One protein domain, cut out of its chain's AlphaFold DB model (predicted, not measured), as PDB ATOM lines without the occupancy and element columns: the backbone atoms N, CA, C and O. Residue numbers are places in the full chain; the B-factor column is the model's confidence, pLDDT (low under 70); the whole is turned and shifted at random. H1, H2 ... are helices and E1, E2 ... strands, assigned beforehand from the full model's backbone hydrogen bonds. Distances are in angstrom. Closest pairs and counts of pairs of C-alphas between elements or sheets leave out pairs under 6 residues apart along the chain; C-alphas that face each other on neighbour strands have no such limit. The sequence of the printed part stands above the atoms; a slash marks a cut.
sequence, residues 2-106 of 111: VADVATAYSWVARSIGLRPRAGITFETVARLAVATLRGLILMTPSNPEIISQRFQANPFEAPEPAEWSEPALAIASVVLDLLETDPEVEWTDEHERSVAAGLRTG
ATOM      1  N   VAL A   2      44.580  -5.353 -32.398       92.81
ATOM      2  CA  VAL A   2      44.060  -6.025 -33.619       92.81
ATOM      3  C   VAL A   2      42.528  -6.040 -33.648       92.81
ATOM      4  O   VAL A   2      41.954  -5.711 -34.675       92.81
ATOM      5  N   ALA A   3      41.879  -6.339 -32.519       91.06
ATOM      6  CA  ALA A   3      40.420  -6.305 -32.406       91.06
ATOM      7  C   ALA A   3      39.832  -4.910 -32.697       91.06
ATOM      8  O   ALA A   3      38.858  -4.797 -33.429       91.06
ATOM      9  N   ASP A   4      40.459  -3.844 -32.196       90.81
ATOM     10  CA  ASP A   4      39.997  -2.468 -32.429       90.81
ATOM     11  C   ASP A   4      40.147  -2.068 -33.903       90.81
ATOM     12  O   ASP A   4      39.235  -1.485 -34.487       90.81
ATOM     13  N   VAL A   5      41.271  -2.440 -34.530       90.88
ATOM     14  CA  VAL A   5      41.500  -2.233 -35.970       90.88
ATOM     15  C   VAL A   5      40.503  -3.043 -36.797       90.88
ATOM     16  O   VAL A   5      39.960  -2.522 -37.765       90.88
ATOM     17  N   ALA A   6      40.210  -4.284 -36.406       94.38
ATOM     18  CA  ALA A   6      39.216  -5.119 -37.076       94.38
ATOM     19  C   ALA A   6      37.817  -4.498 -37.003       94.38
ATOM     20  O   ALA A   6      37.121  -4.453 -38.014       94.38
ATOM     21  N   THR A   7      37.426  -3.967 -35.841       92.00
ATOM     22  CA  THR A   7      36.164  -3.234 -35.670       92.00
ATOM     23  C   THR A   7      36.125  -1.994 -36.557       92.00
ATOM     24  O   THR A   7      35.146  -1.786 -37.269       92.00
ATOM     25  N   ALA A   8      37.199  -1.199 -36.572       89.50
ATOM     26  CA  ALA A   8      37.281  -0.007 -37.411       89.50
ATOM     27  C   ALA A   8      37.187  -0.347 -38.908       89.50
ATOM     28  O   ALA A   8      36.411   0.275 -39.629       89.50
ATOM     29  N   TYR A   9      37.919  -1.366 -39.370       92.62
ATOM     30  CA  TYR A   9      37.849  -1.840 -40.754       92.62
ATOM     31  C   TYR A   9      36.483  -2.407 -41.102       92.62
ATOM     32  O   TYR A   9      35.958  -2.072 -42.158       92.62
ATOM     33  N   SER A  10      35.879  -3.203 -40.218       93.56
ATOM     34  CA  SER A  10      34.524  -3.710 -40.426       93.56
ATOM     35  C   SER A  10      33.531  -2.577 -40.600       93.56
ATOM     36  O   SER A  10      32.633  -2.680 -41.429       93.56
ATOM     37  N   TRP A  11      33.665  -1.531 -39.793       88.00
ATOM     38  CA  TRP A  11      32.755  -0.404 -39.810       88.00
ATOM     39  C   TRP A  11      32.927   0.425 -41.098       88.00
ATOM     40  O   TRP A  11      31.961   0.594 -41.843       88.00
ATOM     41  N   VAL A  12      34.161   0.834 -41.429       88.38
ATOM     42  CA  VAL A  12      34.457   1.591 -42.662       88.38
ATOM     43  C   VAL A  12      34.068   0.792 -43.903       88.38
ATOM     44  O   VAL A  12      33.288   1.287 -44.707       88.38
ATOM     45  N   ALA A  13      34.563  -0.440 -44.049       92.00
ATOM     46  CA  ALA A  13      34.343  -1.260 -45.240       92.00
ATOM     47  C   ALA A  13      32.849  -1.455 -45.521       92.00
ATOM     48  O   ALA A  13      32.399  -1.169 -46.625       92.00
ATOM     49  N   ARG A  14      32.063  -1.830 -44.505       89.69
ATOM     50  CA  ARG A  14      30.614  -2.015 -44.669       89.69
ATOM     51  C   ARG A  14      29.908  -0.729 -45.076       89.69
ATOM     52  O   ARG A  14      29.023  -0.777 -45.921       89.69
ATOM     53  N   SER A  15      30.307   0.415 -44.513       85.50
ATOM     54  CA  SER A  15      29.706   1.703 -44.879       85.50
ATOM     55  C   SER A  15      29.941   2.099 -46.336       85.50
ATOM     56  O   SER A  15      29.151   2.858 -46.877       85.50
ATOM     57  N   ILE A  16      30.991   1.576 -46.975       87.44
ATOM     58  CA  ILE A  16      31.294   1.812 -48.391       87.44
ATOM     59  C   ILE A  16      31.080   0.551 -49.242       87.44
ATOM     60  O   ILE A  16      31.718   0.386 -50.278       87.44
ATOM     61  N   GLY A  17      30.206  -0.360 -48.802       91.75
ATOM     62  CA  GLY A  17      29.806  -1.523 -49.596       91.75
ATOM     63  C   GLY A  17      30.925  -2.531 -49.869       91.75
ATOM     64  O   GLY A  17      30.949  -3.154 -50.928       91.75
ATOM     65  N   LEU A  18      31.867  -2.684 -48.937       94.31
ATOM     66  CA  LEU A  18      32.934  -3.681 -48.996       94.31
ATOM     67  C   LEU A  18      32.752  -4.753 -47.920       94.31
ATOM     68  O   LEU A  18      32.434  -4.468 -46.759       94.31
ATOM     69  N   ARG A  19      33.068  -5.994 -48.288       95.81
ATOM     70  CA  ARG A  19      33.107  -7.149 -47.389       95.81
ATOM     71  C   ARG A  19      34.427  -7.913 -47.532       95.81
ATOM     72  O   ARG A  19      35.087  -7.801 -48.562       95.81
ATOM     73  N   PRO A  20      34.844  -8.703 -46.533       97.62
ATOM     74  CA  PRO A  20      35.964  -9.618 -46.703       97.62
ATOM     75  C   PRO A  20      35.646 -10.671 -47.763       97.62
ATOM     76  O   PRO A  20      34.511 -11.148 -47.843       97.62
ATOM     77  N   ARG A  21      36.661 -11.081 -48.527       97.12
ATOM     78  CA  ARG A  21      36.549 -12.232 -49.431       97.12
ATOM     79  C   ARG A  21      36.156 -13.501 -48.674       97.12
ATOM     80  O   ARG A  21      36.420 -13.641 -47.476       97.12
ATOM     81  N   ALA A  22      35.572 -14.463 -49.386       95.50
ATOM     82  CA  ALA A  22      35.173 -15.746 -48.812       95.50
ATOM     83  C   ALA A  22      36.324 -16.414 -48.028       95.50
ATOM     84  O   ALA A  22      37.431 -16.583 -48.535       95.50
ATOM     85  N   GLY A  23      36.054 -16.796 -46.775       95.19
ATOM     86  CA  GLY A  23      37.045 -17.400 -45.875       95.19
ATOM     87  C   GLY A  23      37.944 -16.405 -45.126       95.19
ATOM     88  O   GLY A  23      38.730 -16.830 -44.278       95.19
ATOM     89  N   ILE A  24      37.815 -15.100 -45.378       97.56
ATOM     90  CA  ILE A  24      38.549 -14.038 -44.682       97.56
ATOM     91  C   ILE A  24      37.632 -13.342 -43.671       97.56
ATOM     92  O   ILE A  24      36.438 -13.165 -43.893       97.56
ATOM     93  N   THR A  25      38.193 -12.929 -42.535       97.19
ATOM     94  CA  THR A  25      37.502 -12.094 -41.544       97.19
ATOM     95  C   THR A  25      38.181 -10.733 -41.446       97.19
ATOM     96  O   THR A  25      39.368 -10.598 -41.749       97.19
ATOM     97  N   PHE A  26      37.472  -9.720 -40.942       96.50
ATOM     98  CA  PHE A  26      38.098  -8.431 -40.625       96.50
ATOM     99  C   PHE A  26      39.232  -8.554 -39.600       96.50
ATOM    100  O   PHE A  26      40.165  -7.754 -39.622       96.50
ATOM    101  N   GLU A  27      39.207  -9.575 -38.738       97.56
ATOM    102  CA  GLU A  27      40.318  -9.856 -37.830       97.56
ATOM    103  C   GLU A  27      41.561 -10.347 -38.583       97.56
ATOM    104  O   GLU A  27      42.671  -9.908 -38.277       97.56
ATOM    105  N   THR A  28      41.391 -11.200 -39.598       97.81
ATOM    106  CA  THR A  28      42.479 -11.612 -40.497       97.81
ATOM    107  C   THR A  28      43.071 -10.401 -41.217       97.81
ATOM    108  O   THR A  28      44.288 -10.213 -41.181       97.81
ATOM    109  N   VAL A  29      42.224  -9.537 -41.791       97.75
ATOM    110  CA  VAL A  29      42.657  -8.300 -42.468       97.75
ATOM    111  C   VAL A  29      43.446  -7.402 -41.513       97.75
ATOM    112  O   VAL A  29      44.576  -7.015 -41.808       97.75
ATOM    113  N   ALA A  30      42.898  -7.121 -40.327       97.38
ATOM    114  CA  ALA A  30      43.549  -6.284 -39.323       97.38
ATOM    115  C   ALA A  30      44.889  -6.866 -38.860       97.38
ATOM    116  O   ALA A  30      45.862  -6.134 -38.676       97.38
ATOM    117  N   ARG A  31      44.966  -8.188 -38.685       98.00
ATOM    118  CA  ARG A  31      46.193  -8.877 -38.274       98.00
ATOM    119  C   ARG A  31      47.288  -8.753 -39.330       98.00
ATOM    120  O   ARG A  31      48.425  -8.463 -38.965       98.00
ATOM    121  N   LEU A  32      46.951  -8.926 -40.608       98.00
ATOM    122  CA  LEU A  32      47.897  -8.800 -41.718       98.00
ATOM    123  C   LEU A  32      48.342  -7.348 -41.930       98.00
ATOM    124  O   LEU A  32      49.538  -7.098 -42.077       98.00
ATOM    125  N   ALA A  33      47.427  -6.381 -41.840       96.88
ATOM    126  CA  ALA A  33      47.764  -4.958 -41.903       96.88
ATOM    127  C   ALA A  33      48.717  -4.547 -40.762       96.88
ATOM    128  O   ALA A  33      49.753  -3.924 -40.995       96.88
ATOM    129  N   VAL A  34      48.419  -4.962 -39.524       96.44
ATOM    130  CA  VAL A  34      49.274  -4.707 -38.353       96.44
ATOM    131  C   VAL A  34      50.639  -5.380 -38.491       96.44
ATOM    132  O   VAL A  34      51.652  -4.773 -38.141       96.44
ATOM    133  N   ALA A  35      50.684  -6.627 -38.967       97.44
ATOM    134  CA  ALA A  35      51.938  -7.343 -39.181       97.44
ATOM    135  C   ALA A  35      52.804  -6.645 -40.237       97.44
ATOM    136  O   ALA A  35      53.993  -6.443 -40.002       97.44
ATOM    137  N   THR A  36      52.193  -6.205 -41.340       96.94
ATOM    138  CA  THR A  36      52.860  -5.462 -42.418       96.94
ATOM    139  C   THR A  36      53.464  -4.167 -41.889       96.94
ATOM    140  O   THR A  36      54.664  -3.942 -42.027       96.94
ATOM    141  N   LEU A  37      52.671  -3.353 -41.184       94.75
ATOM    142  CA  LEU A  37      53.150  -2.095 -40.614       94.75
ATOM    143  C   LEU A  37      54.297  -2.312 -39.618       94.75
ATOM    144  O   LEU A  37      55.298  -1.602 -39.659       94.75
ATOM    145  N   ARG A  38      54.174  -3.308 -38.733       95.50
ATOM    146  CA  ARG A  38      55.232  -3.647 -37.771       95.50
ATOM    147  C   ARG A  38      56.509  -4.108 -38.463       95.50
ATOM    148  O   ARG A  38      57.584  -3.710 -38.029       95.50
ATOM    149  N   GLY A  39      56.391  -4.917 -39.514       96.31
ATOM    150  CA  GLY A  39      57.527  -5.353 -40.324       96.31
ATOM    151  C   GLY A  39      58.258  -4.170 -40.951       96.31
ATOM    152  O   GLY A  39      59.468  -4.053 -40.792       96.31
ATOM    153  N   LEU A  40      57.522  -3.242 -41.568       95.12
ATOM    154  CA  LEU A  40      58.099  -2.035 -42.165       95.12
ATOM    155  C   LEU A  40      58.803  -1.156 -41.124       95.12
ATOM    156  O   LEU A  40      59.953  -0.780 -41.326       95.12
ATOM    157  N   ILE A  41      58.161  -0.904 -39.977       93.94
ATOM    158  CA  ILE A  41      58.751  -0.124 -38.876       93.94
ATOM    159  C   ILE A  41      60.028  -0.781 -38.344       93.94
ATOM    160  O   ILE A  41      61.005  -0.093 -38.050       93.94
ATOM    161  N   LEU A  42      60.028  -2.109 -38.207       96.88
ATOM    162  CA  LEU A  42      61.193  -2.854 -37.736       96.88
ATOM    163  C   LEU A  42      62.371  -2.743 -38.714       96.88
ATOM    164  O   LEU A  42      63.518  -2.700 -38.277       96.88
ATOM    165  N   MET A  43      62.092  -2.673 -40.018       96.81
ATOM    166  CA  MET A  43      63.114  -2.578 -41.061       96.81
ATOM    167  C   MET A  43      63.687  -1.168 -41.231       96.81
ATOM    168  O   MET A  43      64.828  -1.045 -41.682       96.81
ATOM    169  N   THR A  44      62.964  -0.120 -40.819       95.06
ATOM    170  CA  THR A  44      63.348   1.289 -41.018       95.06
ATOM    171  C   THR A  44      64.799   1.631 -40.635       95.06
ATOM    172  O   THR A  44      65.450   2.321 -41.414       95.06
ATOM    173  N   PRO A  45      65.379   1.169 -39.504       95.69
ATOM    174  CA  PRO A  45      66.764   1.513 -39.157       95.69
ATOM    175  C   PRO A  45      67.802   0.968 -40.148       95.69
ATOM    176  O   PRO A  45      68.864   1.561 -40.315       95.69
ATOM    177  N   SER A  46      67.499  -0.164 -40.787       97.00
ATOM    178  CA  SER A  46      68.360  -0.808 -41.788       97.00
ATOM    179  C   SER A  46      68.033  -0.400 -43.226       97.00
ATOM    180  O   SER A  46      68.885  -0.521 -44.101       97.00
ATOM    181  N   ASN A  47      66.814   0.087 -43.459       95.75
ATOM    182  CA  ASN A  47      66.335   0.572 -44.742       95.75
ATOM    183  C   ASN A  47      65.492   1.847 -44.532       95.75
ATOM    184  O   ASN A  47      64.262   1.778 -44.459       95.75
ATOM    185  N   PRO A  48      66.137   3.019 -44.393       92.75
ATOM    186  CA  PRO A  48      65.436   4.266 -44.103       92.75
ATOM    187  C   PRO A  48      64.592   4.774 -45.280       92.75
ATOM    188  O   PRO A  48      63.732   5.630 -45.076       92.75
ATOM    189  N   GLU A  49      64.799   4.251 -46.493       93.62
ATOM    190  CA  GLU A  49      64.030   4.642 -47.681       93.62
ATOM    191  C   GLU A  49      62.537   4.311 -47.540       93.62
ATOM    192  O   GLU A  49      61.704   5.058 -48.049       93.62
ATOM    193  N   ILE A  50      62.197   3.309 -46.716       93.12
ATOM    194  CA  ILE A  50      60.816   2.899 -46.402       93.12
ATOM    195  C   ILE A  50      59.933   4.080 -45.973       93.12
ATOM    196  O   ILE A  50      58.737   4.101 -46.247       93.12
ATOM    197  N   ILE A  51      60.482   5.071 -45.263       91.56
ATOM    198  CA  ILE A  51      59.691   6.211 -44.768       91.56
ATOM    199  C   ILE A  51      59.795   7.461 -45.647       91.56
ATOM    200  O   ILE A  51      59.005   8.391 -45.464       91.56
ATOM    201  N   SER A  52      60.759   7.514 -46.568       92.81
ATOM    202  CA  SER A  52      61.008   8.687 -47.412       92.81
ATOM    203  C   SER A  52      60.508   8.508 -48.843       92.81
ATOM    204  O   SER A  52      60.175   9.506 -49.485       92.81
ATOM    205  N   GLN A  53      60.410   7.269 -49.332       93.38
ATOM    206  CA  GLN A  53      59.970   6.993 -50.689       93.38
ATOM    207  C   GLN A  53      58.486   7.324 -50.878       93.38
ATOM    208  O   GLN A  53      57.628   7.056 -50.026       93.38
ATOM    209  N   ARG A  54      58.198   7.936 -52.030       95.88
ATOM    210  CA  ARG A  54      56.862   8.339 -52.464       95.88
ATOM    211  C   ARG A  54      56.531   7.688 -53.796       95.88
ATOM    212  O   ARG A  54      57.381   7.615 -54.680       95.88
ATOM    213  N   PHE A  55      55.286   7.254 -53.935       95.38
ATOM    214  CA  PHE A  55      54.783   6.565 -55.118       95.38
ATOM    215  C   PHE A  55      53.542   7.271 -55.647       95.38
ATOM    216  O   PHE A  55      52.640   7.582 -54.875       95.38
ATOM    217  N   GLN A  56      53.476   7.479 -56.961       97.25
ATOM    218  CA  GLN A  56      52.227   7.831 -57.634       97.25
ATOM    219  C   GLN A  56      51.465   6.537 -57.914       97.25
ATOM    220  O   GLN A  56      51.898   5.728 -58.734       97.25
ATOM    221  N   ALA A  57      50.374   6.308 -57.186       96.00
ATOM    222  CA  ALA A  57      49.615   5.064 -57.238       96.00
ATOM    223  C   ALA A  57      48.112   5.317 -57.099       96.00
ATOM    224  O   ALA A  57      47.677   6.320 -56.527       96.00
ATOM    225  N   ASN A  58      47.317   4.380 -57.614       94.75
ATOM    226  CA  ASN A  58      45.862   4.457 -57.579       94.75
ATOM    227  C   ASN A  58      45.225   3.146 -57.085       94.75
ATOM    228  O   ASN A  58      44.552   2.460 -57.853       94.75
ATOM    229  N   PRO A  59      45.453   2.759 -55.816       91.31
ATOM    230  CA  PRO A  59      44.960   1.485 -55.298       91.31
ATOM    231  C   PRO A  59      43.426   1.415 -55.204       91.31
ATOM    232  O   PRO A  59      42.881   0.323 -55.124       91.31
ATOM    233  N   PHE A  60      42.732   2.558 -55.233       87.62
ATOM    234  CA  PHE A  60      41.271   2.655 -55.141       87.62
ATOM    235  C   PHE A  60      40.583   2.919 -56.490       87.62
ATOM    236  O   PHE A  60      39.400   3.240 -56.494       87.62
ATOM    237  N   GLU A  61      41.311   2.852 -57.611       88.62
ATOM    238  CA  GLU A  61      40.774   3.158 -58.951       88.62
ATOM    239  C   GLU A  61      40.056   4.527 -59.033       88.62
ATOM    240  O   GLU A  61      39.086   4.716 -59.763       88.62
ATOM    241  N   ALA A  62      40.550   5.516 -58.283       89.31
ATOM    242  CA  ALA A  62      40.061   6.891 -58.301       89.31
ATOM    243  C   ALA A  62      40.298   7.564 -59.675       89.31
ATOM    244  O   ALA A  62      41.108   7.073 -60.464       89.31
ATOM    245  N   PRO A  63      39.661   8.713 -59.977       94.19
ATOM    246  CA  PRO A  63      39.840   9.393 -61.264       94.19
ATOM    247  C   PRO A  63      41.296   9.732 -61.611       94.19
ATOM    248  O   PRO A  63      41.678   9.681 -62.777       94.19
ATOM    249  N   GLU A  64      42.115  10.047 -60.606       94.38
ATOM    250  CA  GLU A  64      43.536  10.347 -60.772       94.38
ATOM    251  C   GLU A  64      44.372   9.610 -59.710       94.38
ATOM    252  O   GLU A  64      43.914   9.449 -58.573       94.38
ATOM    253  N   PRO A  65      45.602   9.166 -60.044       95.81
ATOM    254  CA  PRO A  65      46.553   8.678 -59.050       95.81
ATOM    255  C   PRO A  65      46.893   9.748 -58.006       95.81
ATOM    256  O   PRO A  65      46.893  10.941 -58.298       95.81
ATOM    257  N   ALA A  66      47.244   9.306 -56.800       96.00
ATOM    258  CA  ALA A  66      47.698  10.179 -55.723       96.00
ATOM    259  C   ALA A  66      49.104   9.786 -55.256       96.00
ATOM    260  O   ALA A  66      49.591   8.690 -55.547       96.00
ATOM    261  N   GLU A  67      49.747  10.672 -54.497       97.06
ATOM    262  CA  GLU A  67      51.008  10.357 -53.837       97.06
ATOM    263  C   GLU A  67      50.771   9.529 -52.566       97.06
ATOM    264  O   GLU A  67      50.003   9.916 -51.684       97.06
ATOM    265  N   TRP A  68      51.498   8.420 -52.438       97.19
ATOM    266  CA  TRP A  68      51.492   7.537 -51.276       97.19
ATOM    267  C   TRP A  68      52.895   7.406 -50.689       97.19
ATOM    268  O   TRP A  68      53.878   7.343 -51.425       97.19
ATOM    269  N   SER A  69      53.000   7.316 -49.362       95.56
ATOM    270  CA  SER A  69      54.201   6.747 -48.739       95.56
ATOM    271  C   SER A  69      54.212   5.228 -48.918       95.56
ATOM    272  O   SER A  69      53.148   4.610 -49.007       95.56
ATOM    273  N   GLU A  70      55.398   4.614 -48.917       94.38
ATOM    274  CA  GLU A  70      55.528   3.151 -49.015       94.38
ATOM    275  C   GLU A  70      54.671   2.394 -47.981       94.38
ATOM    276  O   GLU A  70      53.928   1.494 -48.376       94.38
ATOM    277  N   PRO A  71      54.648   2.773 -46.682       95.25
ATOM    278  CA  PRO A  71      53.863   2.038 -45.697       95.25
ATOM    279  C   PRO A  71      52.360   2.173 -45.920       95.25
ATOM    280  O   PRO A  71      51.621   1.213 -45.703       95.25
ATOM    281  N   ALA A  72      51.903   3.342 -46.378       94.31
ATOM    282  CA  ALA A  72      50.498   3.551 -46.694       94.31
ATOM    283  C   ALA A  72      50.079   2.700 -47.901       94.31
ATOM    284  O   ALA A  72      49.046   2.034 -47.841       94.31
ATOM    285  N   LEU A  73      50.904   2.661 -48.953       96.00
ATOM    286  CA  LEU A  73      50.647   1.848 -50.142       96.00
ATOM    287  C   LEU A  73      50.661   0.345 -49.825       96.00
ATOM    288  O   LEU A  73      49.781  -0.384 -50.281       96.00
ATOM    289  N   ALA A  74      51.610  -0.119 -49.009       95.19
ATOM    290  CA  ALA A  74      51.701  -1.518 -48.596       95.19
ATOM    291  C   ALA A  74      50.473  -1.959 -47.783       95.19
ATOM    292  O   ALA A  74      49.879  -2.997 -48.074       95.19
ATOM    293  N   ILE A  75      50.047  -1.153 -46.798       95.31
ATOM    294  CA  ILE A  75      48.831  -1.443 -46.023       95.31
ATOM    295  C   ILE A  75      47.600  -1.437 -46.933       95.31
ATOM    296  O   ILE A  75      46.795  -2.362 -46.848       95.31
ATOM    297  N   ALA A  76      47.452  -0.427 -47.799       94.62
ATOM    298  CA  ALA A  76      46.320  -0.340 -48.718       94.62
ATOM    299  C   ALA A  76      46.247  -1.576 -49.624       94.62
ATOM    300  O   ALA A  76      45.183  -2.171 -49.747       94.62
ATOM    301  N   SER A  77      47.386  -2.014 -50.167       94.75
ATOM    302  CA  SER A  77      47.470  -3.205 -51.020       94.75
ATOM    303  C   SER A  77      47.031  -4.471 -50.279       94.75
ATOM    304  O   SER A  77      46.217  -5.228 -50.792       94.75
ATOM    305  N   VAL A  78      47.500  -4.677 -49.040       95.81
ATOM    306  CA  VAL A  78      47.100  -5.834 -48.216       95.81
ATOM    307  C   VAL A  78      45.610  -5.802 -47.882       95.81
ATOM    308  O   VAL A  78      44.945  -6.831 -47.932       95.81
ATOM    309  N   VAL A  79      45.080  -4.639 -47.499       96.00
ATOM    310  CA  VAL A  79      43.674  -4.524 -47.105       96.00
ATOM    311  C   VAL A  79      42.762  -4.727 -48.311       96.00
ATOM    312  O   VAL A  79      41.831  -5.521 -48.226       96.00
ATOM    313  N   LEU A  80      43.030  -4.049 -49.427       94.25
ATOM    314  CA  LEU A  80      42.163  -4.078 -50.606       94.25
ATOM    315  C   LEU A  80      42.176  -5.425 -51.324       94.25
ATOM    316  O   LEU A  80      41.135  -5.841 -51.817       94.25
ATOM    317  N   ASP A  81      43.296  -6.148 -51.316       95.62
ATOM    318  CA  ASP A  81      43.357  -7.488 -51.912       95.62
ATOM    319  C   ASP A  81      42.475  -8.506 -51.160       95.62
ATOM    320  O   ASP A  81      41.955  -9.460 -51.741       95.62
ATOM    321  N   LEU A  82      42.237  -8.275 -49.864       96.81
ATOM    322  CA  LEU A  82      41.440  -9.143 -48.991       96.81
ATOM    323  C   LEU A  82      39.961  -8.752 -48.895       96.81
ATOM    324  O   LEU A  82      39.169  -9.490 -48.292       96.81
ATOM    325  N   LEU A  83      39.590  -7.606 -49.458       96.19
ATOM    326  CA  LEU A  83      38.216  -7.130 -49.529       96.19
ATOM    327  C   LEU A  83      37.668  -7.308 -50.950       96.19
ATOM    328  O   LEU A  83      38.398  -7.406 -51.932       96.19
ATOM    329  N   GLU A  84      36.351  -7.370 -51.050       95.50
ATOM    330  CA  GLU A  84      35.610  -7.364 -52.303       95.50
ATOM    331  C   GLU A  84      34.346  -6.517 -52.149       95.50
ATOM    332  O   GLU A  84      33.893  -6.254 -51.030       95.50
ATOM    333  N   THR A  85      33.772  -6.090 -53.271       94.44
ATOM    334  CA  THR A  85      32.460  -5.440 -53.287       94.44
ATOM    335  C   THR A  85      31.416  -6.371 -52.683       94.44
ATOM    336  O   THR A  85      31.361  -7.555 -53.020       94.44
ATOM    337  N   ASP A  86      30.590  -5.835 -51.791       94.38
ATOM    338  CA  ASP A  86      29.448  -6.553 -51.252       94.38
ATOM    339  C   ASP A  86      28.291  -6.505 -52.266       94.38
ATOM    340  O   ASP A  86      27.731  -5.430 -52.485       94.38
ATOM    341  N   PRO A  87      27.925  -7.630 -52.911       92.00
ATOM    342  CA  PRO A  87      26.847  -7.659 -53.896       92.00
ATOM    343  C   PRO A  87      25.472  -7.351 -53.294       92.00
ATOM    344  O   PRO A  87      24.551  -7.047 -54.042       92.00
ATOM    345  N   GLU A  88      25.325  -7.425 -51.967       91.56
ATOM    346  CA  GLU A  88      24.073  -7.104 -51.277       91.56
ATOM    347  C   GLU A  88      23.890  -5.590 -51.058       91.56
ATOM    348  O   GLU A  88      22.827  -5.150 -50.618       91.56
ATOM    349  N   VAL A  89      24.917  -4.777 -51.340       90.12
ATOM    350  CA  VAL A  89      24.858  -3.319 -51.203       90.12
ATOM    351  C   VAL A  89      24.590  -2.674 -52.559       90.12
ATOM    352  O   VAL A  89      25.440  -2.659 -53.448       90.12
ATOM    353  N   GLU A  90      23.411  -2.070 -52.695       90.06
ATOM    354  CA  GLU A  90      23.052  -1.262 -53.863       90.06
ATOM    355  C   GLU A  90      23.447   0.214 -53.674       90.06
ATOM    356  O   GLU A  90      22.980   0.901 -52.759       90.06
ATOM    357  N   TRP A  91      24.263   0.736 -54.594       88.94
ATOM    358  CA  TRP A  91      24.644   2.150 -54.641       88.94
ATOM    359  C   TRP A  91      23.554   3.008 -55.288       88.94
ATOM    360  O   TRP A  91      23.607   3.348 -56.468       88.94
ATOM    361  N   THR A  92      22.545   3.352 -54.493       92.25
ATOM    362  CA  THR A  92      21.529   4.353 -54.855       92.25
ATOM    363  C   THR A  92      21.995   5.768 -54.502       92.25
ATOM    364  O   THR A  92      22.790   5.944 -53.577       92.25
ATOM    365  N   ASP A  93      21.422   6.795 -55.140       93.88
ATOM    366  CA  ASP A  93      21.692   8.205 -54.803       93.88
ATOM    367  C   ASP A  93      21.450   8.522 -53.313       93.88
ATOM    368  O   ASP A  93      22.082   9.407 -52.735       93.88
ATOM    369  N   GLU A  94      20.498   7.830 -52.675       89.44
ATOM    370  CA  GLU A  94      20.232   7.958 -51.237       89.44
ATOM    371  C   GLU A  94      21.364   7.360 -50.401       89.44
ATOM    372  O   GLU A  94      21.849   8.007 -49.469       89.44
ATOM    373  N   HIS A  95      21.816   6.155 -50.756       86.56
ATOM    374  CA  HIS A  95      22.932   5.506 -50.080       86.56
ATOM    375  C   HIS A  95      24.212   6.339 -50.217       86.56
ATOM    376  O   HIS A  95      24.858   6.635 -49.213       86.56
ATOM    377  N   GLU A  96      24.515   6.829 -51.422       89.94
ATOM    378  CA  GLU A  96      25.675   7.688 -51.671       89.94
ATOM    379  C   GLU A  96      25.634   8.970 -50.826       89.94
ATOM    380  O   GLU A  96      26.613   9.317 -50.159       89.94
ATOM    381  N   ARG A  97      24.482   9.654 -50.771       90.50
ATOM    382  CA  ARG A  97      24.315  10.852 -49.929       90.50
ATOM    383  C   ARG A  97      24.489  10.551 -48.444       90.50
ATOM    384  O   ARG A  97      25.092  11.368 -47.741       90.50
ATOM    385  N   SER A  98      23.990   9.410 -47.973       86.12
ATOM    386  CA  SER A  98      24.146   8.965 -46.584       86.12
ATOM    387  C   SER A  98      25.618   8.740 -46.228       86.12
ATOM    388  O   SER A  98      26.122   9.314 -45.257       86.12
ATOM    389  N   VAL A  99      26.348   7.999 -47.068       86.56
ATOM    390  CA  VAL A  99      27.787   7.751 -46.900       86.56
ATOM    391  C   VAL A  99      28.575   9.060 -46.936       86.56
ATOM    392  O   VAL A  99      29.379   9.327 -46.040       86.56
ATOM    393  N   ALA A 100      28.300   9.935 -47.908       87.44
ATOM    394  CA  ALA A 100      28.963  11.232 -48.023       87.44
ATOM    395  C   ALA A 100      28.704  12.142 -46.808       87.44
ATOM    396  O   ALA A 100      29.603  12.862 -46.365       87.44
ATOM    397  N   ALA A 101      27.494  12.125 -46.241       86.69
ATOM    398  CA  ALA A 101      27.173  12.868 -45.024       86.69
ATOM    399  C   ALA A 101      27.917  12.311 -43.798       86.69
ATOM    400  O   ALA A 101      28.456  13.082 -42.996       86.69
ATOM    401  N   GLY A 102      28.002  10.986 -43.680       83.19
ATOM    402  CA  GLY A 102      28.770  10.323 -42.631       83.19
ATOM    403  C   GLY A 102      30.263  10.667 -42.689       83.19
ATOM    404  O   GLY A 102      30.828  11.116 -41.688       83.19
ATOM    405  N   LEU A 103      30.865  10.604 -43.885       81.88
ATOM    406  CA  LEU A 103      32.276  10.947 -44.120       81.88
ATOM    407  C   LEU A 103      32.602  12.384 -43.704       81.88
ATOM    408  O   LEU A 103      33.623  12.628 -43.064       81.88
ATOM    409  N   ARG A 104      31.731  13.347 -44.036       85.06
ATOM    410  CA  ARG A 104      31.949  14.768 -43.707       85.06
ATOM    411  C   ARG A 104      31.799  15.073 -42.223       85.06
ATOM    412  O   ARG A 104      32.460  15.972 -41.714       85.06
ATOM    413  N   THR A 105      30.884  14.389 -41.542       82.50
ATOM    414  CA  THR A 105      30.552  14.696 -40.142       82.50
ATOM    415  C   THR A 105      31.373  13.890 -39.143       82.50
ATOM    416  O   THR A 105      31.384  14.238 -37.961       82.50
ATOM    417  N   GLY A 106      32.010  12.800 -39.586       70.12
ATOM    418  CA  GLY A 106      32.632  11.811 -38.705       70.12
ATOM    419  C   GLY A 106      31.626  11.111 -37.784       70.12
ATOM    420  O   GLY A 106      32.028  10.435 -36.838       70.12
TER     421      GLY A 106
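Overview. This is residues 2 to 106 of the 111 residues of an uncharacterized protein of Nonomuraea sp. WAC 01424 (UniProt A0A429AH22). An elongated domain has H4 near its middle and the longest helix, H2, side by side with it along one edge, the two running opposite ways; H1 packs steeply on residues 26 to 34 of H2, while H3 and the small hairpin E2 and E3 sit by the start of H4. Beyond the short antiparallel pair E1 and E4, H5 lies at the far end, touching no helix. The printed part has 105 residues, with five named helices and four named strands in the order H1 E1 H2 H3 E2 E3 H4 E4 H5, mostly helix. It is only just compact, close to loose, with a radius of gyration of the C-alphas of 15.5 A and spans of 49 by 32 by 25 A.

Arrangement. H1, residues 2 to 15, touches H2, residues 26 to 43, at a steep tilt of 60 degrees, opposite ways; their closest C-alphas, Ala 6 and Glu 27, are 4.9 A apart. E1, residues 18 to 20, is antiparallel to E4, residues 83 to 85, with N 19 and O 84 within hydrogen-bond range at 2.9 A. H2 touches H4, residues 70 to 81, at a shallow tilt of 22 degrees, opposite ways, closest at the C-alphas of Ala 33 and Ile 75, 5.5 A. H3, residues 49 to 52, touches residues 70 to 71 of H4, closest at the C-alphas of Ile 50 and Glu 70, 5.9 A. E2, residues 54 to 57, and E3, residues 66 to 69, form an antiparallel hairpin, with N 68 and O 55 at 2.8 A. H5, residues 93 to 105, is close to H1 but not clearly touching, the C-alphas of Ser 15 and Val 99 being 6.7 A apart. In H1, H2, H4 and H5 every O i to N i+4 pair is within hydrogen-bond range; H3 is too short for one.

Along the chain. H1 begins at C-alpha 2 (44.060, -6.025, -33.619) and is 19.8 A long; H2 measures 25.7 A, H4 16.4 A. H5, 18.3 A, ends at C-alpha 105 (30.552, 14.696, -40.142).

Size, cuts and confidence. The C-alphas farthest apart, Ser 46 and Glu 94, are 49.8 A from each other. Residues 42 to 47 stand free. The printed part has no cut, no link is long, and no printed residue is under 70 in pLDDT.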